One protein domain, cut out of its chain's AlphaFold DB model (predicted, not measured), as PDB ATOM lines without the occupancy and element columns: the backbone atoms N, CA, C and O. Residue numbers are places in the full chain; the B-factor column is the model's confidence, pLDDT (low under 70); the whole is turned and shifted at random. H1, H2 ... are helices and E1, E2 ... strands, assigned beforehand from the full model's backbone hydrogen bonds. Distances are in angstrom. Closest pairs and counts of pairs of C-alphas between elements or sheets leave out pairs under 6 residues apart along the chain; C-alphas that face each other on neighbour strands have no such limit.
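AT A GLANCE: This is residues 3 to 68 of the 69 residues of an uncharacterized protein of Shewanella baltica (strain OS195) (UniProt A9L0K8). A strongly twisted sheet of five strands has two helices over one face: H1 runs along the strands near the E1 end, and the short H2 stands over E4. The long hairpin of E3 and E4 reaches beyond the helices, and its tip, residues 46 to 51, sticks out free. The printed part has 66 residues, with two named helices and five named strands in the order H1, E1, E2, H2, E3, E4, E5. The sheet is mixed, in the order E1, E2, E5, E4, E3, and the class is mixed, helices and strands. The whole is compact, with a radius of gyration of the C-alphas of 11.8 A and spans of 36, 25 and 18 A.

IN THESE COORDINATES: The longest strand is E4, residues 50 to 59, 27.5 A from first to last C-alpha, from (101.402, 111.514, 30.508) to (114.281, 107.335, 54.482). E3, residues 41 to 47, measures 18.5 A, and E5, residues 62 to 67, measures 16.7 A. E2 is residues 26 to 29 and E1 residues 19 to 23. H1, residues 3 to 14, measures 17.0 A and begins with C-alpha 3 at (114.262, 92.937, 57.457). H2 is residues 34 to 39.

HOW THE PARTS SIT: E3, E4 and E5 form a meander, each strand the antiparallel neighbour of the one before. E4 and E3 are a hairpin at 141 degrees, with N 43 and O 54 2.8 A apart, within hydrogen-bond range. E5 and E4 are a hairpin at 144 degrees, with N 57 and O 64 at 2.8 A. E2 and E5 are parallel at 40 degrees, with N 27 and O 63 at 2.8 A. E1 and E2 are an antiparallel hairpin at 165 degrees, with N 20 and O 28 at 2.8 A. E1 and E3 are the edge strands. E2, H2 and E3 form a split strand-helix-strand unit, two strands of one sheet with a helix between them along the chain and with E5 and E4 between them in the sheet, and its crossover is right-handed. The domain has two layers, H1 and H2 on one face of the sheet. H1 lies over E2 and E5 at a height of 9.1 A over the sheet, along the strands, at 13 degrees to E2 on the local plane; the closest C-alphas of H1 and E5 are those of Ala 5 and Val 62, 7.3 A apart. H2 lies over E4 at a height of 8.8 A and stands up from the sheet at 45 degrees; their closest C-alphas are those of Met 39 and Val 57, 6.5 A apart. H1 and H2 are apart. In H1 and H2 every O i to N i+4 pair is within hydrogen-bond range.

THE WHOLE: The two C-alphas farthest apart, those of Leu 14 and Gly 49, are 36.8 A apart. The printed part has no cut, and its six links are tight. The mean pLDDT of the printed part is 90.6, and residues 3 to 5, in H1, are under 70.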
ATOM      1  N   THR A   3     114.592  92.396  56.124       61.03
ATOM      2  CA  THR A   3     114.262  92.937  57.457       61.03
ATOM      3  C   THR A   3     114.160  94.465  57.506       61.03
ATOM      4  O   THR A   3     113.336  95.013  58.232       61.03
ATOM      5  N   LYS A   4     114.969  95.183  56.712       67.56
ATOM      6  CA  LYS A   4     115.020  96.657  56.758       67.56
ATOM      7  C   LYS A   4     113.714  97.300  56.300       67.56
ATOM      8  O   LYS A   4     113.233  98.223  56.945       67.56
ATOM      9  N   ALA A   5     113.118  96.800  55.221       67.44
ATOM     10  CA  ALA A   5     111.909  97.404  54.670       67.44
ATOM     11  C   ALA A   5     110.681  97.207  55.574       67.44
ATOM     12  O   ALA A   5     109.865  98.117  55.695       67.44
ATOM     13  N   ILE A   6     110.593  96.066  56.269       73.50
ATOM     14  CA  ILE A   6     109.544  95.800  57.267       73.50
ATOM     15  C   ILE A   6     109.626  96.826  58.406       73.50
ATOM     16  O   ILE A   6     108.618  97.436  58.764       73.50
ATOM     17  N   ASN A   7     110.835  97.092  58.908       85.69
ATOM     18  CA  ASN A   7     111.056  98.083  59.964       85.69
ATOM     19  C   ASN A   7     110.698  99.505  59.509       85.69
ATOM     20  O   ASN A   7     110.125 100.274  60.279       85.69
ATOM     21  N   VAL A   8     110.981  99.853  58.249       90.12
ATOM     22  CA  VAL A   8     110.612 101.167  57.706       90.12
ATOM     23  C   VAL A   8     109.099 101.318  57.577       90.12
ATOM     24  O   VAL A   8     108.566 102.343  57.989       90.12
ATOM     25  N   ILE A   9     108.384 100.310  57.074       91.75
ATOM     26  CA  ILE A   9     106.915 100.359  56.983       91.75
ATOM     27  C   ILE A   9     106.289 100.543  58.367       91.75
ATOM     28  O   ILE A   9     105.379 101.361  58.517       91.75
ATOM     29  N   ALA A  10     106.790  99.834  59.382       92.44
ATOM     30  CA  ALA A  10     106.346 100.019  60.761       92.44
ATOM     31  C   ALA A  10     106.585 101.462  61.240       92.44
ATOM     32  O   ALA A  10     105.661 102.099  61.741       92.44
ATOM     33  N   ALA A  11     107.778 102.017  61.004       92.38
ATOM     34  CA  ALA A  11     108.096 103.401  61.355       92.38
ATOM     35  C   ALA A  11     107.204 104.428  60.632       92.38
ATOM     36  O   ALA A  11     106.794 105.418  61.234       92.38
ATOM     37  N   LEU A  12     106.875 104.196  59.356       93.25
ATOM     38  CA  LEU A  12     105.976 105.064  58.593       93.25
ATOM     39  C   LEU A  12     104.549 105.027  59.160       93.25
ATOM     40  O   LEU A  12     103.943 106.078  59.362       93.25
ATOM     41  N   ARG A  13     104.041 103.831  59.480       92.94
ATOM     42  CA  ARG A  13     102.711 103.649  60.082       92.94
ATOM     43  C   ARG A  13     102.613 104.273  61.473       92.94
ATOM     44  O   ARG A  13     101.620 104.930  61.761       92.94
ATOM     45  N   LEU A  14     103.652 104.140  62.303       92.62
ATOM     46  CA  LEU A  14     103.725 104.793  63.620       92.62
ATOM     47  C   LEU A  14     103.684 106.325  63.523       92.62
ATOM     48  O   LEU A  14     103.186 106.987  64.425       92.62
ATOM     49  N   ARG A  15     104.162 106.895  62.412       90.88
ATOM     50  CA  ARG A  15     104.068 108.331  62.106       90.88
ATOM     51  C   ARG A  15     102.719 108.736  61.490       90.88
ATOM     52  O   ARG A  15     102.589 109.863  61.019       90.88
ATOM     53  N   GLY A  16     101.741 107.829  61.446       91.62
ATOM     54  CA  GLY A  16     100.410 108.069  60.886       91.62
ATOM     55  C   GLY A  16     100.350 108.075  59.357       91.62
ATOM     56  O   GLY A  16      99.335 108.474  58.793       91.62
ATOM     57  N   MET A  17     101.410 107.647  58.664       94.50
ATOM     58  CA  MET A  17     101.427 107.618  57.200       94.50
ATOM     59  C   MET A  17     100.815 106.318  56.672       94.50
ATOM     60  O   MET A  17     101.179 105.212  57.086       94.50
ATOM     61  N   LYS A  18      99.906 106.447  55.702       94.38
ATOM     62  CA  LYS A  18      99.255 105.311  55.042       94.38
ATOM     63  C   LYS A  18     100.140 104.771  53.920       94.38
ATOM     64  O   LYS A  18     100.308 105.422  52.893       94.38
ATOM     65  N   VAL A  19     100.693 103.575  54.123       94.19
ATOM     66  CA  VAL A  19     101.480 102.845  53.116       94.19
ATOM     67  C   VAL A  19     100.542 102.139  52.138       94.19
ATOM     68  O   VAL A  19      99.703 101.347  52.562       94.19
ATOM     69  N   VAL A  20     100.707 102.415  50.846       94.81
ATOM     70  CA  VAL A  20      99.883 101.882  49.750       94.81
ATOM     71  C   VAL A  20     100.520 100.643  49.137       94.81
ATOM     72  O   VAL A  20      99.849  99.639  48.918       94.81
ATOM     73  N   SER A  21     101.821 100.700  48.850       92.81
ATOM     74  CA  SER A  21     102.532  99.602  48.199       92.81
ATOM     75  C   SER A  21     104.026  99.630  48.516       92.81
ATOM     76  O   SER A  21     104.577 100.638  48.961       92.81
ATOM     77  N   GLN A  22     104.688  98.497  48.289       91.69
ATOM     78  CA  GLN A  22     106.133  98.353  48.403       91.69
ATOM     79  C   GLN A  22     106.651  97.565  47.198       91.69
ATOM     80  O   GLN A  22     106.185  96.458  46.928       91.69
ATOM     81  N   HIS A  23     107.654  98.101  46.504       88.06
ATOM     82  CA  HIS A  23     108.297  97.421  45.386       88.06
ATOM     83  C   HIS A  23     109.772  97.813  45.249       88.06
ATOM     84  O   HIS A  23     110.090  98.994  45.207       88.06
ATOM     85  N   ARG A  24     110.681  96.828  45.159       85.31
ATOM     86  CA  ARG A  24     112.122  97.015  44.854       85.31
ATOM     87  C   ARG A  24     112.801  98.185  45.602       85.31
ATOM     88  O   ARG A  24     113.513  98.979  45.003       85.31
ATOM     89  N   GLY A  25     112.583  98.297  46.916       84.69
ATOM     90  CA  GLY A  25     113.193  99.358  47.740       84.69
ATOM     91  C   GLY A  25     112.490 100.719  47.669       84.69
ATOM     92  O   GLY A  25     112.972 101.685  48.254       84.69
ATOM     93  N   VAL A  26     111.339 100.781  46.999       91.56
ATOM     94  CA  VAL A  26     110.444 101.936  46.954       91.56
ATOM     95  C   VAL A  26     109.180 101.622  47.750       91.56
ATOM     96  O   VAL A  26     108.578 100.560  47.586       91.56
ATOM     97  N   ILE A  27     108.776 102.541  48.620       95.00
ATOM     98  CA  ILE A  27     107.533 102.487  49.385       95.00
ATOM     99  C   ILE A  27     106.649 103.636  48.918       95.00
ATOM    100  O   ILE A  27     107.050 104.796  48.974       95.00
ATOM    101  N   GLN A  28     105.439 103.315  48.479       95.12
ATOM    102  CA  GLN A  28     104.442 104.318  48.144       95.12
ATOM    103  C   GLN A  28     103.569 104.610  49.361       95.12
ATOM    104  O   GLN A  28     103.055 103.685  49.999       95.12
ATOM    105  N   ILE A  29     103.380 105.890  49.662       95.94
ATOM    106  CA  ILE A  29     102.456 106.371  50.687       95.94
ATOM    107  C   ILE A  29     101.380 107.261  50.064       95.94
ATOM    108  O   ILE A  29     101.565 107.806  48.980       95.94
ATOM    109  N   ASP A  30     100.253 107.362  50.756       92.69
ATOM    110  CA  ASP A  30      99.097 108.180  50.369       92.69
ATOM    111  C   ASP A  30      99.147 109.545  51.071       92.69
ATOM    112  O   ASP A  30      99.023 110.601  50.464       92.69
ATOM    113  N   VAL A  31      99.424 109.519  52.380       90.38
ATOM    114  CA  VAL A  31      99.417 110.706  53.239       90.38
ATOM    115  C   VAL A  31     100.817 110.920  53.816       90.38
ATOM    116  O   VAL A  31     101.184 110.228  54.771       90.38
ATOM    117  N   PRO A  32     101.625 111.837  53.254       93.69
ATOM    118  CA  PRO A  32     102.933 112.180  53.800       93.69
ATOM    119  C   PRO A  32     102.810 113.069  55.043       93.69
ATOM    120  O   PRO A  32     101.929 113.929  55.141       93.69
ATOM    121  N   SER A  33     103.750 112.922  55.977       93.81
ATOM    122  CA  SER A  33     103.882 113.850  57.101       93.81
ATOM    123  C   SER A  33     104.395 115.223  56.640       93.81
ATOM    124  O   SER A  33     104.978 115.368  55.562       93.81
ATOM    125  N   ARG A  34     104.231 116.252  57.483       93.19
ATOM    126  CA  ARG A  34     104.753 117.605  57.201       93.19
ATOM    127  C   ARG A  34     106.269 117.625  56.997       93.19
ATOM    128  O   ARG A  34     106.761 118.398  56.184       93.19
ATOM    129  N   ASP A  35     107.004 116.783  57.716       92.69
ATOM    130  CA  ASP A  35     108.462 116.706  57.582       92.69
ATOM    131  C   ASP A  35     108.856 116.059  56.258       92.69
ATOM    132  O   ASP A  35     109.750 116.548  55.577       92.69
ATOM    133  N   PHE A  36     108.123 115.024  55.838       94.00
ATOM    134  CA  PHE A  36     108.345 114.385  54.545       94.00
ATOM    135  C   PHE A  36     108.074 115.367  53.408       94.00
ATOM    136  O   PHE A  36     108.907 115.479  52.518       94.00
ATOM    137  N   LYS A  37     106.985 116.148  53.474       93.31
ATOM    138  CA  LYS A  37     106.714 117.211  52.491       93.31
ATOM    139  C   LYS A  37     107.844 118.242  52.410       93.31
ATOM    140  O   LYS A  37     108.189 118.661  51.316       93.31
ATOM    141  N   ARG A  38     108.435 118.627  53.547       93.94
ATOM    142  CA  ARG A  38     109.541 119.603  53.597       93.94
ATOM    143  C   ARG A  38     110.860 119.068  53.038       93.94
ATOM    144  O   ARG A  38     111.646 119.844  52.516       93.94
ATOM    145  N   MET A  39     111.110 117.769  53.179       94.62
ATOM    146  CA  MET A  39     112.348 117.118  52.729       94.62
ATOM    147  C   MET A  39     112.251 116.525  51.321       94.62
ATOM    148  O   MET A  39     113.249 116.028  50.797       94.62
ATOM    149  N   ALA A  40     111.052 116.489  50.748       95.56
ATOM    150  CA  ALA A  40     110.816 115.825  49.485       95.56
ATOM    151  C   ALA A  40     111.447 116.572  48.317       95.56
ATOM    152  O   ALA A  40     111.460 117.800  48.269       95.56
ATOM    153  N   VAL A  41     111.885 115.797  47.334       95.25
ATOM    154  CA  VAL A  41     112.197 116.295  46.000       95.25
ATOM    155  C   VAL A  41     111.026 116.011  45.070       95.25
ATOM    156  O   VAL A  41     110.406 114.945  45.154       95.25
ATOM    157  N   GLU A  42     110.731 116.960  44.186       94.50
ATOM    158  CA  GLU A  42     109.772 116.768  43.102       94.50
ATOM    159  C   GLU A  42     110.425 115.966  41.970       94.50
ATOM    160  O   GLU A  42     111.559 116.221  41.559       94.50
ATOM    161  N   ILE A  43     109.690 114.988  41.454       92.44
ATOM    162  CA  ILE A  43     110.061 114.164  40.313       92.44
ATOM    163  C   ILE A  43     108.928 114.256  39.292       92.44
ATOM    164  O   ILE A  43     107.774 113.922  39.574       92.44
ATOM    165  N   ILE A  44     109.279 114.662  38.072       91.25
ATOM    166  CA  ILE A  44     108.361 114.658  36.933       91.25
ATOM    167  C   ILE A  44     108.619 113.393  36.120       91.25
ATOM    168  O   ILE A  44     109.640 113.269  35.446       91.25
ATOM    169  N   GLU A  45     107.677 112.459  36.162       88.25
ATOM    170  CA  GLU A  45     107.731 111.216  35.398       88.25
ATOM    171  C   GLU A  45     106.901 111.340  34.117       88.25
ATOM    172  O   GLU A  45     105.815 111.919  34.118       88.25
ATOM    173  N   ASN A  46     107.394 110.771  33.016       90.62
ATOM    174  CA  ASN A  46     106.613 110.611  31.793       90.62
ATOM    175  C   ASN A  46     106.210 109.142  31.648       90.62
ATOM    176  O   ASN A  46     107.043 108.284  31.359       90.62
ATOM    177  N   ILE A  47     104.929 108.852  31.868       87.44
ATOM    178  CA  ILE A  47     104.378 107.503  31.765       87.44
ATOM    179  C   ILE A  47     103.406 107.486  30.592       87.44
ATOM    180  O   ILE A  47     102.329 108.073  30.661       87.44
ATOM    181  N   LYS A  48     103.782 106.788  29.513       89.88
ATOM    182  CA  LYS A  48     102.969 106.659  28.289       89.88
ATOM    183  C   LYS A  48     102.529 108.017  27.708       89.88
ATOM    184  O   LYS A  48     101.390 108.169  27.284       89.88
ATOM    185  N   GLY A  49     103.413 109.014  27.733       90.44
ATOM    186  CA  GLY A  49     103.125 110.369  27.252       90.44
ATOM    187  C   GLY A  49     102.449 111.276  28.285       90.44
ATOM    188  O   GLY A  49     102.345 112.478  28.057       90.44
ATOM    189  N   ILE A  50     102.030 110.741  29.436       88.62
ATOM    190  CA  ILE A  50     101.402 111.514  30.508       88.62
ATOM    191  C   ILE A  50     102.482 111.961  31.489       88.62
ATOM    192  O   ILE A  50     103.153 111.132  32.111       88.62
ATOM    193  N   ARG A  51     102.629 113.279  31.656       88.88
ATOM    194  CA  ARG A  51     103.476 113.857  32.705       88.88
ATOM    195  C   ARG A  51     102.759 113.725  34.045       88.88
ATOM    196  O   ARG A  51     101.645 114.218  34.192       88.88
ATOM    197  N   ARG A  52     103.397 113.077  35.013       89.19
ATOM    198  CA  ARG A  52     102.920 112.969  36.395       89.19
ATOM    199  C   ARG A  52     103.951 113.561  37.337       89.19
ATOM    200  O   ARG A  52     105.144 113.321  37.168       89.19
ATOM    201  N   ARG A  53     103.483 114.321  38.322       91.56
ATOM    202  CA  ARG A  53     104.318 114.797  39.423       91.56
ATOM    203  C   ARG A  53     104.236 113.806  40.567       91.56
ATOM    204  O   ARG A  53     103.162 113.330  40.931       91.56
ATOM    205  N   CYS A  54     105.385 113.485  41.121       93.19
ATOM    206  CA  CYS A  54     105.474 112.740  42.356       93.19
ATOM    207  C   CYS A  54     106.548 113.350  43.236       93.19
ATOM    208  O   CYS A  54     107.496 113.969  42.765       93.19
ATOM    209  N   MET A  55     106.386 113.154  44.531       96.38
ATOM    210  CA  MET A  55     107.317 113.608  45.543       96.38
ATOM    211  C   MET A  55     108.015 112.387  46.118       96.38
ATOM    212  O   MET A  55     107.378 111.351  46.339       96.38
ATOM    213  N   ALA A  56     109.315 112.493  46.368       95.81
ATOM    214  CA  ALA A  56     110.095 111.403  46.933       95.81
ATOM    215  C   ALA A  56     111.076 111.884  48.000       95.81
ATOM    216  O   ALA A  56     111.610 112.988  47.932       95.81
ATOM    217  N   VAL A  57     111.352 111.023  48.975       96.12
ATOM    218  CA  VAL A  57     112.354 111.245  50.020       96.12
ATOM    219  C   VAL A  57     113.106 109.948  50.309       96.12
ATOM    220  O   VAL A  57     112.532 108.857  50.276       96.12
ATOM    221  N   GLN A  58     114.402 110.052  50.601       94.94
ATOM    222  CA  GLN A  58     115.171 108.928  51.131       94.94
ATOM    223  C   GLN A  58     114.927 108.795  52.631       94.94
ATOM    224  O   GLN A  58     115.113 109.745  53.388       94.94
ATOM    225  N   PHE A  59     114.543 107.603  53.075       93.06
ATOM    226  CA  PHE A  59     114.281 107.335  54.482       93.06
ATOM    227  C   PHE A  59     114.828 105.964  54.869       93.06
ATOM    228  O   PHE A  59     114.394 104.944  54.347       93.06
ATOM    229  N   HIS A  60     115.817 105.933  55.768       89.38
ATOM    230  CA  HIS A  60     116.470 104.700  56.239       89.38
ATOM    231  C   HIS A  60     116.893 103.722  55.117       89.38
ATOM    232  O   HIS A  60     116.814 102.502  55.271       89.38
ATOM    233  N   GLY A  61     117.373 104.259  53.989       87.56
ATOM    234  CA  GLY A  61     117.872 103.471  52.858       87.56
ATOM    235  C   GLY A  61     116.791 102.905  51.933       87.56
ATOM    236  O   GLY A  61     117.093 102.016  51.141       87.56
ATOM    237  N   VAL A  62     115.549 103.387  52.035       91.75
ATOM    238  CA  VAL A  62     114.494 103.146  51.043       91.75
ATOM    239  C   VAL A  62     113.939 104.466  50.523       91.75
ATOM    240  O   VAL A  62     113.885 105.467  51.241       91.75
ATOM    241  N   THR A  63     113.481 104.454  49.276       94.75
ATOM    242  CA  THR A  63     112.786 105.597  48.686       94.75
ATOM    243  C   THR A  63     111.335 105.565  49.131       94.75
ATOM    244  O   THR A  63     110.624 104.609  48.838       94.75
ATOM    245  N   VAL A  64     110.866 106.608  49.803       95.50
ATOM    246  CA  VAL A  64     109.442 106.790  50.096       95.50
ATOM    247  C   VAL A  64     108.888 107.825  49.131       95.50
ATOM    248  O   VAL A  64     109.475 108.894  48.996       95.50
ATOM    249  N   ARG A  65     107.783 107.518  48.448       95.69
ATOM    250  CA  ARG A  65     107.180 108.411  47.450       95.69
ATOM    251  C   ARG A  65     105.663 108.501  47.554       95.69
ATOM    252  O   ARG A  65     105.020 107.568  48.028       95.69
ATOM    253  N   TRP A  66     105.104 109.594  47.059       95.38
ATOM    254  CA  TRP A  66     103.665 109.804  46.879       95.38
ATOM    255  C   TRP A  66     103.424 110.643  45.626       95.38
ATOM    256  O   TRP A  66     104.339 111.289  45.120       95.38
ATOM    257  N   ASN A  67     102.205 110.603  45.101       91.12
ATOM    258  CA  ASN A  67     101.820 111.472  43.992       91.12
ATOM    259  C   ASN A  67     101.289 112.790  44.563       91.12
ATOM    260  O   ASN A  67     100.654 112.777  45.618       91.12
ATOM    261  N   GLU A  68     101.558 113.905  43.889       80.56
ATOM    262  CA  GLU A  68     100.715 115.091  44.071       80.56
ATOM    263  C   GLU A  68      99.443 114.896  43.242       80.56
ATOM    264  O   GLU A  68      99.520 114.354  42.134       80.56
TER     265      GLU A  68